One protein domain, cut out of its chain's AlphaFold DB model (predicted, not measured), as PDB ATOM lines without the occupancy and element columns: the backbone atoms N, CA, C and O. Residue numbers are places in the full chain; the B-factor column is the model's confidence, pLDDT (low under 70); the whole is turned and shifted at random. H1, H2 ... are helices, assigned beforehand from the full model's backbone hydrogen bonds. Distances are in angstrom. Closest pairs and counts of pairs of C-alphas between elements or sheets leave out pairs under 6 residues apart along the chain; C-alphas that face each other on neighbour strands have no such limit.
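This is residues 5 to 20 and 197 to 259 of the 267 residues of the protein "AAA domain-containing protein" of Anaerolineaceae bacterium (UniProt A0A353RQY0). One long helix, H4, makes the longest axis, and two shorter helices, H2 and H3, pack at steep tilts on its first part and on each other; little H1 is near its later part. The 79 printed residues hold four named helices, ordered H1 H2 H3 H4, and no named strand: all helix. The whole is compact, with a radius of gyration of the C-alphas of 12.0 A, and spans 38 by 21 by 20 A.

Start at H4, residues 236 to 258. Its residues 239 to 243 touch H3, residues 222 to 231, closest at the C-alphas of Ser 229 and Ala 239, 5.9 A; this helical hairpin has a steep tilt of 42 degrees, opposite ways. H2, residues 197 to 210, touches H3 at a steep tilt of 58 degrees, opposite ways, closest at C-alphas 197 and 229, 5.0 A. Residues 200 to 204 of H2 touch H4 at a steep tilt of 54 degrees, the same way; C-alphas 200 and 236 are closest, 6.8 A. H1, residues 5 to 9, is close to H4 but not clearly touching: the closest C-alphas, 6 and 251, are 7.0 A apart. In these four helices every O i to N i+4 pair is within hydrogen-bond range.

Find C-alpha 236 at (256.465, 293.316, 336.247); H4 runs 32.8 A to C-alpha 258 at (254.773, 307.876, 306.919). H2 measures 19.9 A and H3 14.3 A; H1 measures 6.1 A.

Residues 21 to 196 are not printed; C-alphas 20 and 197 are 22.0 A apart across the cut. The H2 to H3 link is long. Residues 257 to 259 have pLDDT under 70.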
ATOM      1  N   PRO A   5     255.067 313.879 321.567       89.62
ATOM      2  CA  PRO A   5     254.387 313.912 320.272       89.62
ATOM      3  C   PRO A   5     254.183 312.530 319.636       89.62
ATOM      4  O   PRO A   5     253.109 312.276 319.097       89.62
ATOM      5  N   ASP A   6     255.164 311.626 319.739       90.19
ATOM      6  CA  ASP A   6     255.065 310.268 319.178       90.19
ATOM      7  C   ASP A   6     253.951 309.452 319.852       90.19
ATOM      8  O   ASP A   6     253.207 308.716 319.194       90.19
ATOM      9  N   LEU A   7     253.819 309.610 321.174       91.50
ATOM     10  CA  LEU A   7     252.761 308.988 321.969       91.50
ATOM     11  C   LEU A   7     251.385 309.517 321.551       91.50
ATOM     12  O   LEU A   7     250.508 308.721 321.214       91.50
ATOM     13  N   ILE A   8     251.230 310.843 321.482       91.12
ATOM     14  CA  ILE A   8     249.961 311.496 321.126       91.12
ATOM     15  C   ILE A   8     249.512 311.102 319.718       91.12
ATOM     16  O   ILE A   8     248.347 310.759 319.524       91.12
ATOM     17  N   GLN A   9     250.422 311.081 318.741       88.38
ATOM     18  CA  GLN A   9     250.112 310.652 317.370       88.38
ATOM     19  C   GLN A   9     249.606 309.206 317.298       88.38
ATOM     20  O   GLN A   9     248.850 308.854 316.395       88.38
ATOM     21  N   THR A  10     250.000 308.376 318.260       86.62
ATOM     22  CA  THR A  10     249.593 306.971 318.353       86.62
ATOM     23  C   THR A  10     248.349 306.776 319.226       86.62
ATOM     24  O   THR A  10     247.848 305.661 319.335       86.62
ATOM     25  N   GLY A  11     247.813 307.853 319.811       88.81
ATOM     26  CA  GLY A  11     246.622 307.833 320.661       88.81
ATOM     27  C   GLY A  11     246.907 307.627 322.150       88.81
ATOM     28  O   GLY A  11     245.968 307.449 322.920       88.81
ATOM     29  N   PHE A  12     248.173 307.657 322.569       94.31
ATOM     30  CA  PHE A  12     248.545 307.668 323.981       94.31
ATOM     31  C   PHE A  12     248.595 309.098 324.525       94.31
ATOM     32  O   PHE A  12     249.125 310.005 323.888       94.31
ATOM     33  N   LEU A  13     248.102 309.290 325.743       94.19
ATOM     34  CA  LEU A  13     248.199 310.538 326.501       94.19
ATOM     35  C   LEU A  13     249.447 310.575 327.391       94.19
ATOM     36  O   LEU A  13     249.953 311.646 327.715       94.19
ATOM     37  N   GLU A  14     249.967 309.407 327.761       94.56
ATOM     38  CA  GLU A  14     251.185 309.246 328.551       94.56
ATOM     39  C   GLU A  14     251.859 307.903 328.240       94.56
ATOM     40  O   GLU A  14     251.291 307.052 327.555       94.56
ATOM     41  N   HIS A  15     253.092 307.699 328.705       95.94
ATOM     42  CA  HIS A  15     253.838 306.487 328.371       95.94
ATOM     43  C   HIS A  15     253.331 305.292 329.199       95.94
ATOM     44  O   HIS A  15     253.518 305.287 330.421       95.94
ATOM     45  N   PRO A  16     252.755 304.238 328.589       96.50
ATOM     46  CA  PRO A  16     252.105 303.168 329.344       96.50
ATOM     47  C   PRO A  16     253.099 302.283 330.098       96.50
ATOM     48  O   PRO A  16     252.732 301.711 331.116       96.50
ATOM     49  N   PHE A  17     254.353 302.166 329.654       96.75
ATOM     50  CA  PHE A  17     255.286 301.147 330.165       96.75
ATOM     51  C   PHE A  17     256.470 301.674 330.982       96.75
ATOM     52  O   PHE A  17     257.416 300.935 331.220       96.75
ATOM     53  N   ILE A  18     256.434 302.928 331.442       92.75
ATOM     54  CA  ILE A  18     257.455 303.415 332.383       92.75
ATOM     55  C   ILE A  18     256.993 303.271 333.833       92.75
ATOM     56  O   ILE A  18     255.799 303.132 334.133       92.75
ATOM     57  N   HIS A  19     257.962 303.318 334.743       88.94
ATOM     58  CA  HIS A  19     257.707 303.376 336.173       88.94
ATOM     59  C   HIS A  19     257.324 304.795 336.595       88.94
ATOM     60  O   HIS A  19     258.099 305.733 336.420       88.94
ATOM     61  N   TYR A  20     256.134 304.923 337.180       91.00
ATOM     62  CA  TYR A  20     255.655 306.139 337.832       91.00
ATOM     63  C   TYR A  20     255.754 305.975 339.350       91.00
ATOM     64  O   TYR A  20     255.658 304.858 339.858       91.00
ATOM     65  N   ILE A 197     251.841 284.629 333.568       97.69
ATOM     66  CA  ILE A 197     251.971 285.151 332.198       97.69
ATOM     67  C   ILE A 197     250.692 285.887 331.764       97.69
ATOM     68  O   ILE A 197     250.755 286.996 331.240       97.69
ATOM     69  N   GLN A 198     249.521 285.302 332.030       96.88
ATOM     70  CA  GLN A 198     248.228 285.879 331.663       96.88
ATOM     71  C   GLN A 198     247.945 287.181 332.423       96.88
ATOM     72  O   GLN A 198     247.414 288.133 331.847       96.88
ATOM     73  N   GLU A 199     248.313 287.243 333.704       97.25
ATOM     74  CA  GLU A 199     248.178 288.450 334.520       97.25
ATOM     75  C   GLU A 199     249.078 289.581 334.016       97.25
ATOM     76  O   GLU A 199     248.622 290.722 333.923       97.25
ATOM     77  N   ILE A 200     250.324 289.272 333.637       98.06
ATOM     78  CA  ILE A 200     251.256 290.254 333.068       98.06
ATOM     79  C   ILE A 200     250.721 290.783 331.735       98.06
ATOM     80  O   ILE A 200     250.605 291.997 331.570       98.06
ATOM     81  N   ALA A 201     250.319 289.904 330.814       97.81
ATOM     82  CA  ALA A 201     249.777 290.313 329.519       97.81
ATOM     83  C   ALA A 201     248.534 291.205 329.686       97.81
ATOM     84  O   ALA A 201     248.430 292.275 329.081       97.81
ATOM     85  N   SER A 202     247.620 290.813 330.579       97.19
ATOM     86  CA  SER A 202     246.413 291.588 330.885       97.19
ATOM     87  C   SER A 202     246.736 292.954 331.500       97.19
ATOM     88  O   SER A 202     246.087 293.950 331.170       97.19
ATOM     89  N   LEU A 203     247.762 293.027 332.353       97.50
ATOM     90  CA  LEU A 203     248.261 294.280 332.914       97.50
ATOM     91  C   LEU A 203     248.819 295.199 331.823       97.50
ATOM     92  O   LEU A 203     248.507 296.389 331.827       97.50
ATOM     93  N   LEU A 204     249.603 294.680 330.872       98.12
ATOM     94  CA  LEU A 204     250.140 295.488 329.768       98.12
ATOM     95  C   LEU A 204     249.007 296.103 328.934       98.12
ATOM     96  O   LEU A 204     249.041 297.295 328.624       98.12
ATOM     97  N   TYR A 205     247.954 295.331 328.660       97.38
ATOM     98  CA  TYR A 205     246.759 295.833 327.981       97.38
ATOM     99  C   TYR A 205     246.016 296.902 328.764       97.38
ATOM    100  O   TYR A 205     245.659 297.944 328.204       97.38
ATOM    101  N   ALA A 206     245.796 296.661 330.054       96.81
ATOM    102  CA  ALA A 206     245.150 297.627 330.924       96.81
ATOM    103  C   ALA A 206     245.927 298.946 330.937       96.81
ATOM    104  O   ALA A 206     245.329 300.004 330.764       96.81
ATOM    105  N   ARG A 207     247.260 298.892 331.026       97.31
ATOM    106  CA  ARG A 207     248.109 300.087 330.993       97.31
ATOM    107  C   ARG A 207     248.013 300.841 329.673       97.31
ATOM    108  O   ARG A 207     247.919 302.063 329.704       97.31
ATOM    109  N   CYS A 208     247.932 300.154 328.531       97.31
ATOM    110  CA  CYS A 208     247.663 300.822 327.256       97.31
ATOM    111  C   CYS A 208     246.331 301.586 327.262       97.31
ATOM    112  O   CYS A 208     246.284 302.744 326.852       97.31
ATOM    113  N   ARG A 209     245.258 300.949 327.752       96.12
ATOM    114  CA  ARG A 209     243.923 301.567 327.846       96.12
ATOM    115  C   ARG A 209     243.922 302.764 328.789       96.12
ATOM    116  O   ARG A 209     243.384 303.810 328.447       96.12
ATOM    117  N   MET A 210     244.525 302.607 329.965       96.38
ATOM    118  CA  MET A 210     244.632 303.656 330.983       96.38
ATOM    119  C   MET A 210     245.452 304.846 330.476       96.38
ATOM    120  O   MET A 210     245.112 305.983 330.770       96.38
ATOM    121  N   ALA A 211     246.458 304.591 329.635       96.62
ATOM    122  CA  ALA A 211     247.233 305.621 328.953       96.62
ATOM    123  C   ALA A 211     246.487 306.271 327.769       96.62
ATOM    124  O   ALA A 211     247.080 307.071 327.049       96.62
ATOM    125  N   GLY A 212     245.212 305.941 327.535       95.38
ATOM    126  CA  GLY A 212     244.341 306.592 326.551       95.38
ATOM    127  C   GLY A 212     244.139 305.839 325.233       95.38
ATOM    128  O   GLY A 212     243.281 306.231 324.444       95.38
ATOM    129  N   LEU A 213     244.854 304.735 324.988       94.38
ATOM    130  CA  LEU A 213     244.740 304.020 323.718       94.38
ATOM    131  C   LEU A 213     243.456 303.181 323.666       94.38
ATOM    132  O   LEU A 213     243.329 302.202 324.396       94.38
ATOM    133  N   ALA A 214     242.529 303.517 322.765       90.88
ATOM    134  CA  ALA A 214     241.254 302.806 322.618       90.88
ATOM    135  C   ALA A 214     241.427 301.338 322.181       90.88
ATOM    136  O   ALA A 214     240.792 300.448 322.750       90.88
ATOM    137  N   GLU A 215     242.338 301.082 321.236       92.69
ATOM    138  CA  GLU A 215     242.587 299.761 320.641       92.69
ATOM    139  C   GLU A 215     244.031 299.283 320.899       92.69
ATOM    140  O   GLU A 215     244.886 299.377 320.011       92.69
ATOM    141  N   PRO A 216     244.342 298.761 322.106       94.25
ATOM    142  CA  PRO A 216     245.682 298.299 322.465       94.25
ATOM    143  C   PRO A 216     246.280 297.269 321.513       94.25
ATOM    144  O   PRO A 216     247.482 297.301 321.265       94.25
ATOM    145  N   LEU A 217     245.448 296.388 320.950       94.88
ATOM    146  CA  LEU A 217     245.877 295.327 320.035       94.88
ATOM    147  C   LEU A 217     246.520 295.869 318.751       94.88
ATOM    148  O   LEU A 217     247.304 295.169 318.119       94.88
ATOM    149  N   SER A 218     246.234 297.124 318.381       91.44
ATOM    150  CA  SER A 218     246.858 297.775 317.223       91.44
ATOM    151  C   SER A 218     248.345 298.080 317.428       91.44
ATOM    152  O   SER A 218     249.081 298.241 316.452       91.44
ATOM    153  N   VAL A 219     248.785 298.195 318.683       92.94
ATOM    154  CA  VAL A 219     250.165 298.522 319.067       92.94
ATOM    155  C   VAL A 219     250.845 297.328 319.722       92.94
ATOM    156  O   VAL A 219     252.013 297.090 319.446       92.94
ATOM    157  N   LEU A 220     250.124 296.575 320.555       96.31
ATOM    158  CA  LEU A 220     250.615 295.409 321.280       96.31
ATOM    159  C   LEU A 220     249.762 294.175 320.934       96.31
ATOM    160  O   LEU A 220     248.777 293.895 321.617       96.31
ATOM    161  N   PRO A 221     250.105 293.424 319.874       96.56
ATOM    162  CA  PRO A 221     249.415 292.182 319.533       96.56
ATOM    163  C   PRO A 221     249.499 291.138 320.656       96.56
ATOM    164  O   PRO A 221     250.476 291.108 321.404       96.56
ATOM    165  N   GLU A 222     248.505 290.250 320.741       96.19
ATOM    166  CA  GLU A 222     248.397 289.229 321.802       96.19
ATOM    167  C   GLU A 222     249.614 288.314 321.880       96.19
ATOM    168  O   GLU A 222     250.187 288.135 322.954       96.19
ATOM    169  N   SER A 223     250.074 287.818 320.731       96.62
ATOM    170  CA  SER A 223     251.285 287.001 320.653       96.62
ATOM    171  C   SER A 223     252.496 287.711 321.256       96.62
ATOM    172  O   SER A 223     253.281 287.084 321.962       96.62
ATOM    173  N   LYS A 224     252.621 289.026 321.038       98.06
ATOM    174  CA  LYS A 224     253.742 289.801 321.567       98.06
ATOM    175  C   LYS A 224     253.607 290.079 323.060       98.06
ATOM    176  O   LYS A 224     254.603 290.025 323.774       98.06
ATOM    177  N   ALA A 225     252.394 290.349 323.544       97.62
ATOM    178  CA  ALA A 225     252.141 290.510 324.974       97.62
ATOM    179  C   ALA A 225     252.474 289.225 325.750       97.62
ATOM    180  O   ALA A 225     253.081 289.301 326.819       97.62
ATOM    181  N   ILE A 226     252.121 288.057 325.202       98.00
ATOM    182  CA  ILE A 226     252.458 286.749 325.780       98.00
ATOM    183  C   ILE A 226     253.975 286.526 325.762       98.00
ATOM    184  O   ILE A 226     254.535 286.230 326.811       98.00
ATOM    185  N   GLU A 227     254.646 286.763 324.631       98.38
ATOM    186  CA  GLU A 227     256.109 286.630 324.510       98.38
ATOM    187  C   GLU A 227     256.853 287.505 325.536       98.38
ATOM    188  O   GLU A 227     257.753 287.038 326.234       98.38
ATOM    189  N   ILE A 228     256.453 288.775 325.683       98.50
ATOM    190  CA  ILE A 228     257.011 289.678 326.702       98.50
ATOM    191  C   ILE A 228     256.776 289.116 328.108       98.50
ATOM    192  O   ILE A 228     257.673 289.144 328.947       98.50
ATOM    193  N   SER A 229     255.576 288.601 328.369       97.75
ATOM    194  CA  SER A 229     255.193 288.077 329.682       97.75
ATOM    195  C   SER A 229     255.960 286.805 330.058       97.75
ATOM    196  O   SER A 229     256.309 286.626 331.225       97.75
ATOM    197  N   GLU A 230     256.255 285.941 329.087       97.75
ATOM    198  CA  GLU A 230     257.098 284.752 329.258       97.75
ATOM    199  C   GLU A 230     258.546 285.136 329.582       97.75
ATOM    200  O   GLU A 230     259.109 284.646 330.567       97.75
ATOM    201  N   ASN A 231     259.113 286.068 328.810       97.88
ATOM    202  CA  ASN A 231     260.485 286.558 328.981       97.88
ATOM    203  C   ASN A 231     260.679 287.366 330.272       97.88
ATOM    204  O   ASN A 231     261.779 287.428 330.813       97.88
ATOM    205  N   ALA A 232     259.610 287.962 330.798       96.88
ATOM    206  CA  ALA A 232     259.646 288.702 332.051       96.88
ATOM    207  C   ALA A 232     259.793 287.806 333.294       96.88
ATOM    208  O   ALA A 232     260.057 288.316 334.384       96.88
ATOM    209  N   HIS A 233     259.579 286.490 333.167       94.62
ATOM    210  CA  HIS A 233     259.741 285.508 334.248       94.62
ATOM    211  C   HIS A 233     259.051 285.902 335.574       94.62
ATOM    212  O   HIS A 233     259.590 285.709 336.666       94.62
ATOM    213  N   GLY A 234     257.844 286.474 335.495       93.38
ATOM    214  CA  GLY A 234     257.081 286.900 336.674       93.38
ATOM    215  C   GLY A 234     257.471 288.273 337.246       93.38
ATOM    216  O   GLY A 234     256.912 288.683 338.262       93.38
ATOM    217  N   SER A 235     258.408 289.000 336.632       96.19
ATOM    218  CA  SER A 235     258.790 290.363 337.021       96.19
ATOM    219  C   SER A 235     258.005 291.401 336.217       96.19
ATOM    220  O   SER A 235     258.189 291.545 335.012       96.19
ATOM    221  N   LEU A 236     257.158 292.190 336.879       96.25
ATOM    222  CA  LEU A 236     256.465 293.316 336.247       96.25
ATOM    223  C   LEU A 236     257.434 294.410 335.805       96.25
ATOM    224  O   LEU A 236     257.199 295.042 334.784       96.25
ATOM    225  N   THR A 237     258.516 294.634 336.551       95.56
ATOM    226  CA  THR A 237     259.568 295.583 336.156       95.56
ATOM    227  C   THR A 237     260.171 295.192 334.811       95.56
ATOM    228  O   THR A 237     260.265 296.032 333.919       95.56
ATOM    229  N   GLU A 238     260.496 293.910 334.638       97.62
ATOM    230  CA  GLU A 238     261.056 293.409 333.382       97.62
ATOM    231  C   GLU A 238     260.022 293.451 332.253       97.62
ATOM    232  O   GLU A 238     260.311 293.934 331.162       97.62
ATOM    233  N   ALA A 239     258.780 293.043 332.526       98.00
ATOM    234  CA  ALA A 239     257.701 293.112 331.543       98.00
ATOM    235  C   ALA A 239     257.482 294.539 331.015       98.00
ATOM    236  O   ALA A 239     257.282 294.735 329.818       98.00
ATOM    237  N   LEU A 240     257.525 295.541 331.899       97.62
ATOM    238  CA  LEU A 240     257.395 296.947 331.524       97.62
ATOM    239  C   LEU A 240     258.601 297.431 330.713       97.62
ATOM    240  O   LEU A 240     258.414 298.115 329.709       97.62
ATOM    241  N   PHE A 241     259.818 297.038 331.093       97.44
ATOM    242  CA  PHE A 241     261.023 297.351 330.330       97.44
ATOM    243  C   PHE A 241     260.955 296.788 328.900       97.44
ATOM    244  O   PHE A 241     261.059 297.547 327.934       97.44
ATOM    245  N   LEU A 242     260.665 295.492 328.756       98.00
ATOM    246  CA  LEU A 242     260.516 294.817 327.461       98.00
ATOM    247  C   LEU A 242     259.374 295.411 326.621       98.00
ATOM    248  O   LEU A 242     259.517 295.611 325.414       98.00
ATOM    249  N   ALA A 243     258.241 295.741 327.245       97.81
ATOM    250  CA  ALA A 243     257.123 296.386 326.559       97.81
ATOM    251  C   ALA A 243     257.457 297.815 326.104       97.81
ATOM    252  O   ALA A 243     257.022 298.237 325.031       97.81
ATOM    253  N   SER A 244     258.243 298.559 326.886       97.06
ATOM    254  CA  SER A 244     258.729 299.893 326.525       97.06
ATOM    255  C   SER A 244     259.679 299.853 325.324       97.06
ATOM    256  O   SER A 244     259.592 300.708 324.437       97.06
ATOM    257  N   ASP A 245     260.573 298.867 325.280       96.75
ATOM    258  CA  ASP A 245     261.488 298.664 324.155       96.75
ATOM    259  C   ASP A 245     260.724 298.286 322.874       96.75
ATOM    260  O   ASP A 245     260.889 298.905 321.817       96.75
ATOM    261  N   TYR A 246     259.769 297.359 322.995       97.00
ATOM    262  CA  TYR A 246     258.892 296.992 321.889       97.00
ATOM    263  C   TYR A 246     258.074 298.185 321.369       97.00
ATOM    264  O   TYR A 246     258.038 298.426 320.162       97.00
ATOM    265  N   LEU A 247     257.465 298.973 322.264       96.06
ATOM    266  CA  LEU A 247     256.723 300.177 321.885       96.06
ATOM    267  C   LEU A 247     257.612 301.156 321.110       96.06
ATOM    268  O   LEU A 247     257.173 301.719 320.110       96.06
ATOM    269  N   SER A 248     258.868 301.324 321.530       94.44
ATOM    270  CA  SER A 248     259.822 302.208 320.849       94.44
ATOM    271  C   SER A 248     260.040 301.771 319.402       94.44
ATOM    272  O   SER A 248     259.963 302.597 318.494       94.44
ATOM    273  N   SER A 249     260.222 300.469 319.181       93.62
ATOM    274  CA  SER A 249     260.389 299.890 317.844       93.62
ATOM    275  C   SER A 249     259.149 300.095 316.964       93.62
ATOM    276  O   SER A 249     259.263 300.558 315.829       93.62
ATOM    277  N   VAL A 250     257.948 299.848 317.502       92.75
ATOM    278  CA  VAL A 250     256.679 300.039 316.771       92.75
ATOM    279  C   VAL A 250     256.486 301.495 316.338       92.75
ATOM    280  O   VAL A 250     256.025 301.760 315.224       92.75
ATOM    281  N   LEU A 251     256.822 302.453 317.204       91.06
ATOM    282  CA  LEU A 251     256.679 303.875 316.894       91.06
ATOM    283  C   LEU A 251     257.670 304.329 315.814       91.06
ATOM    284  O   LEU A 251     257.276 305.056 314.901       91.06
ATOM    285  N   GLU A 252     258.919 303.868 315.859       89.31
ATOM    286  CA  GLU A 252     259.919 304.181 314.827       89.31
ATOM    287  C   GLU A 252     259.561 303.579 313.453       89.31
ATOM    288  O   GLU A 252     259.685 304.247 312.420       89.31
ATOM    289  N   GLU A 253     259.009 302.362 313.412       87.50
ATOM    290  CA  GLU A 253     258.497 301.760 312.170       87.50
ATOM    291  C   GLU A 253     257.324 302.549 311.563       87.50
ATOM    292  O   GLU A 253     257.187 302.668 310.341       87.50
ATOM    293  N   ARG A 254     256.443 303.104 312.401       85.25
ATOM    294  CA  ARG A 254     255.316 303.922 311.925       85.25
ATOM    295  C   ARG A 254     255.784 305.262 311.361       85.25
ATOM    296  O   ARG A 254     255.269 305.688 310.326       85.25
ATOM    297  N   LYS A 255     256.790 305.890 311.978       82.19
ATOM    298  CA  LYS A 255     257.405 307.127 311.464       82.19
ATOM    299  C   LYS A 255     258.019 306.925 310.083       82.19
ATOM    300  O   LYS A 255     257.787 307.740 309.192       82.19
ATOM    301  N   THR A 256     258.748 305.823 309.895       73.06
ATOM    302  CA  THR A 256     259.403 305.484 308.619       73.06
ATOM    303  C   THR A 256     258.401 305.146 307.512       73.06
ATOM    304  O   THR A 256     258.610 305.523 306.361       73.06
ATOM    305  N   LYS A 257     257.257 304.525 307.836       65.19
ATOM    306  CA  LYS A 257     256.175 304.283 306.858       65.19
ATOM    307  C   LYS A 257     255.456 305.559 306.410       65.19
ATOM    308  O   LYS A 257     255.019 305.629 305.265       65.19
ATOM    309  N   LEU A 258     255.356 306.574 307.271       57.44
ATOM    310  CA  LEU A 258     254.773 307.876 306.919       57.44
ATOM    311  C   LEU A 258     255.707 308.745 306.051       57.44
ATOM    312  O   LEU A 258     255.247 309.718 305.459       57.44
ATOM    313  N   THR A 259     256.996 308.402 305.934       48.19
ATOM    314  CA  THR A 259     258.009 309.199 305.213       48.19
ATOM    315  C   THR A 259     258.265 308.789 303.756       48.19
ATOM    316  O   THR A 259     259.201 309.311 303.155       48.19
TER     317      THR A 259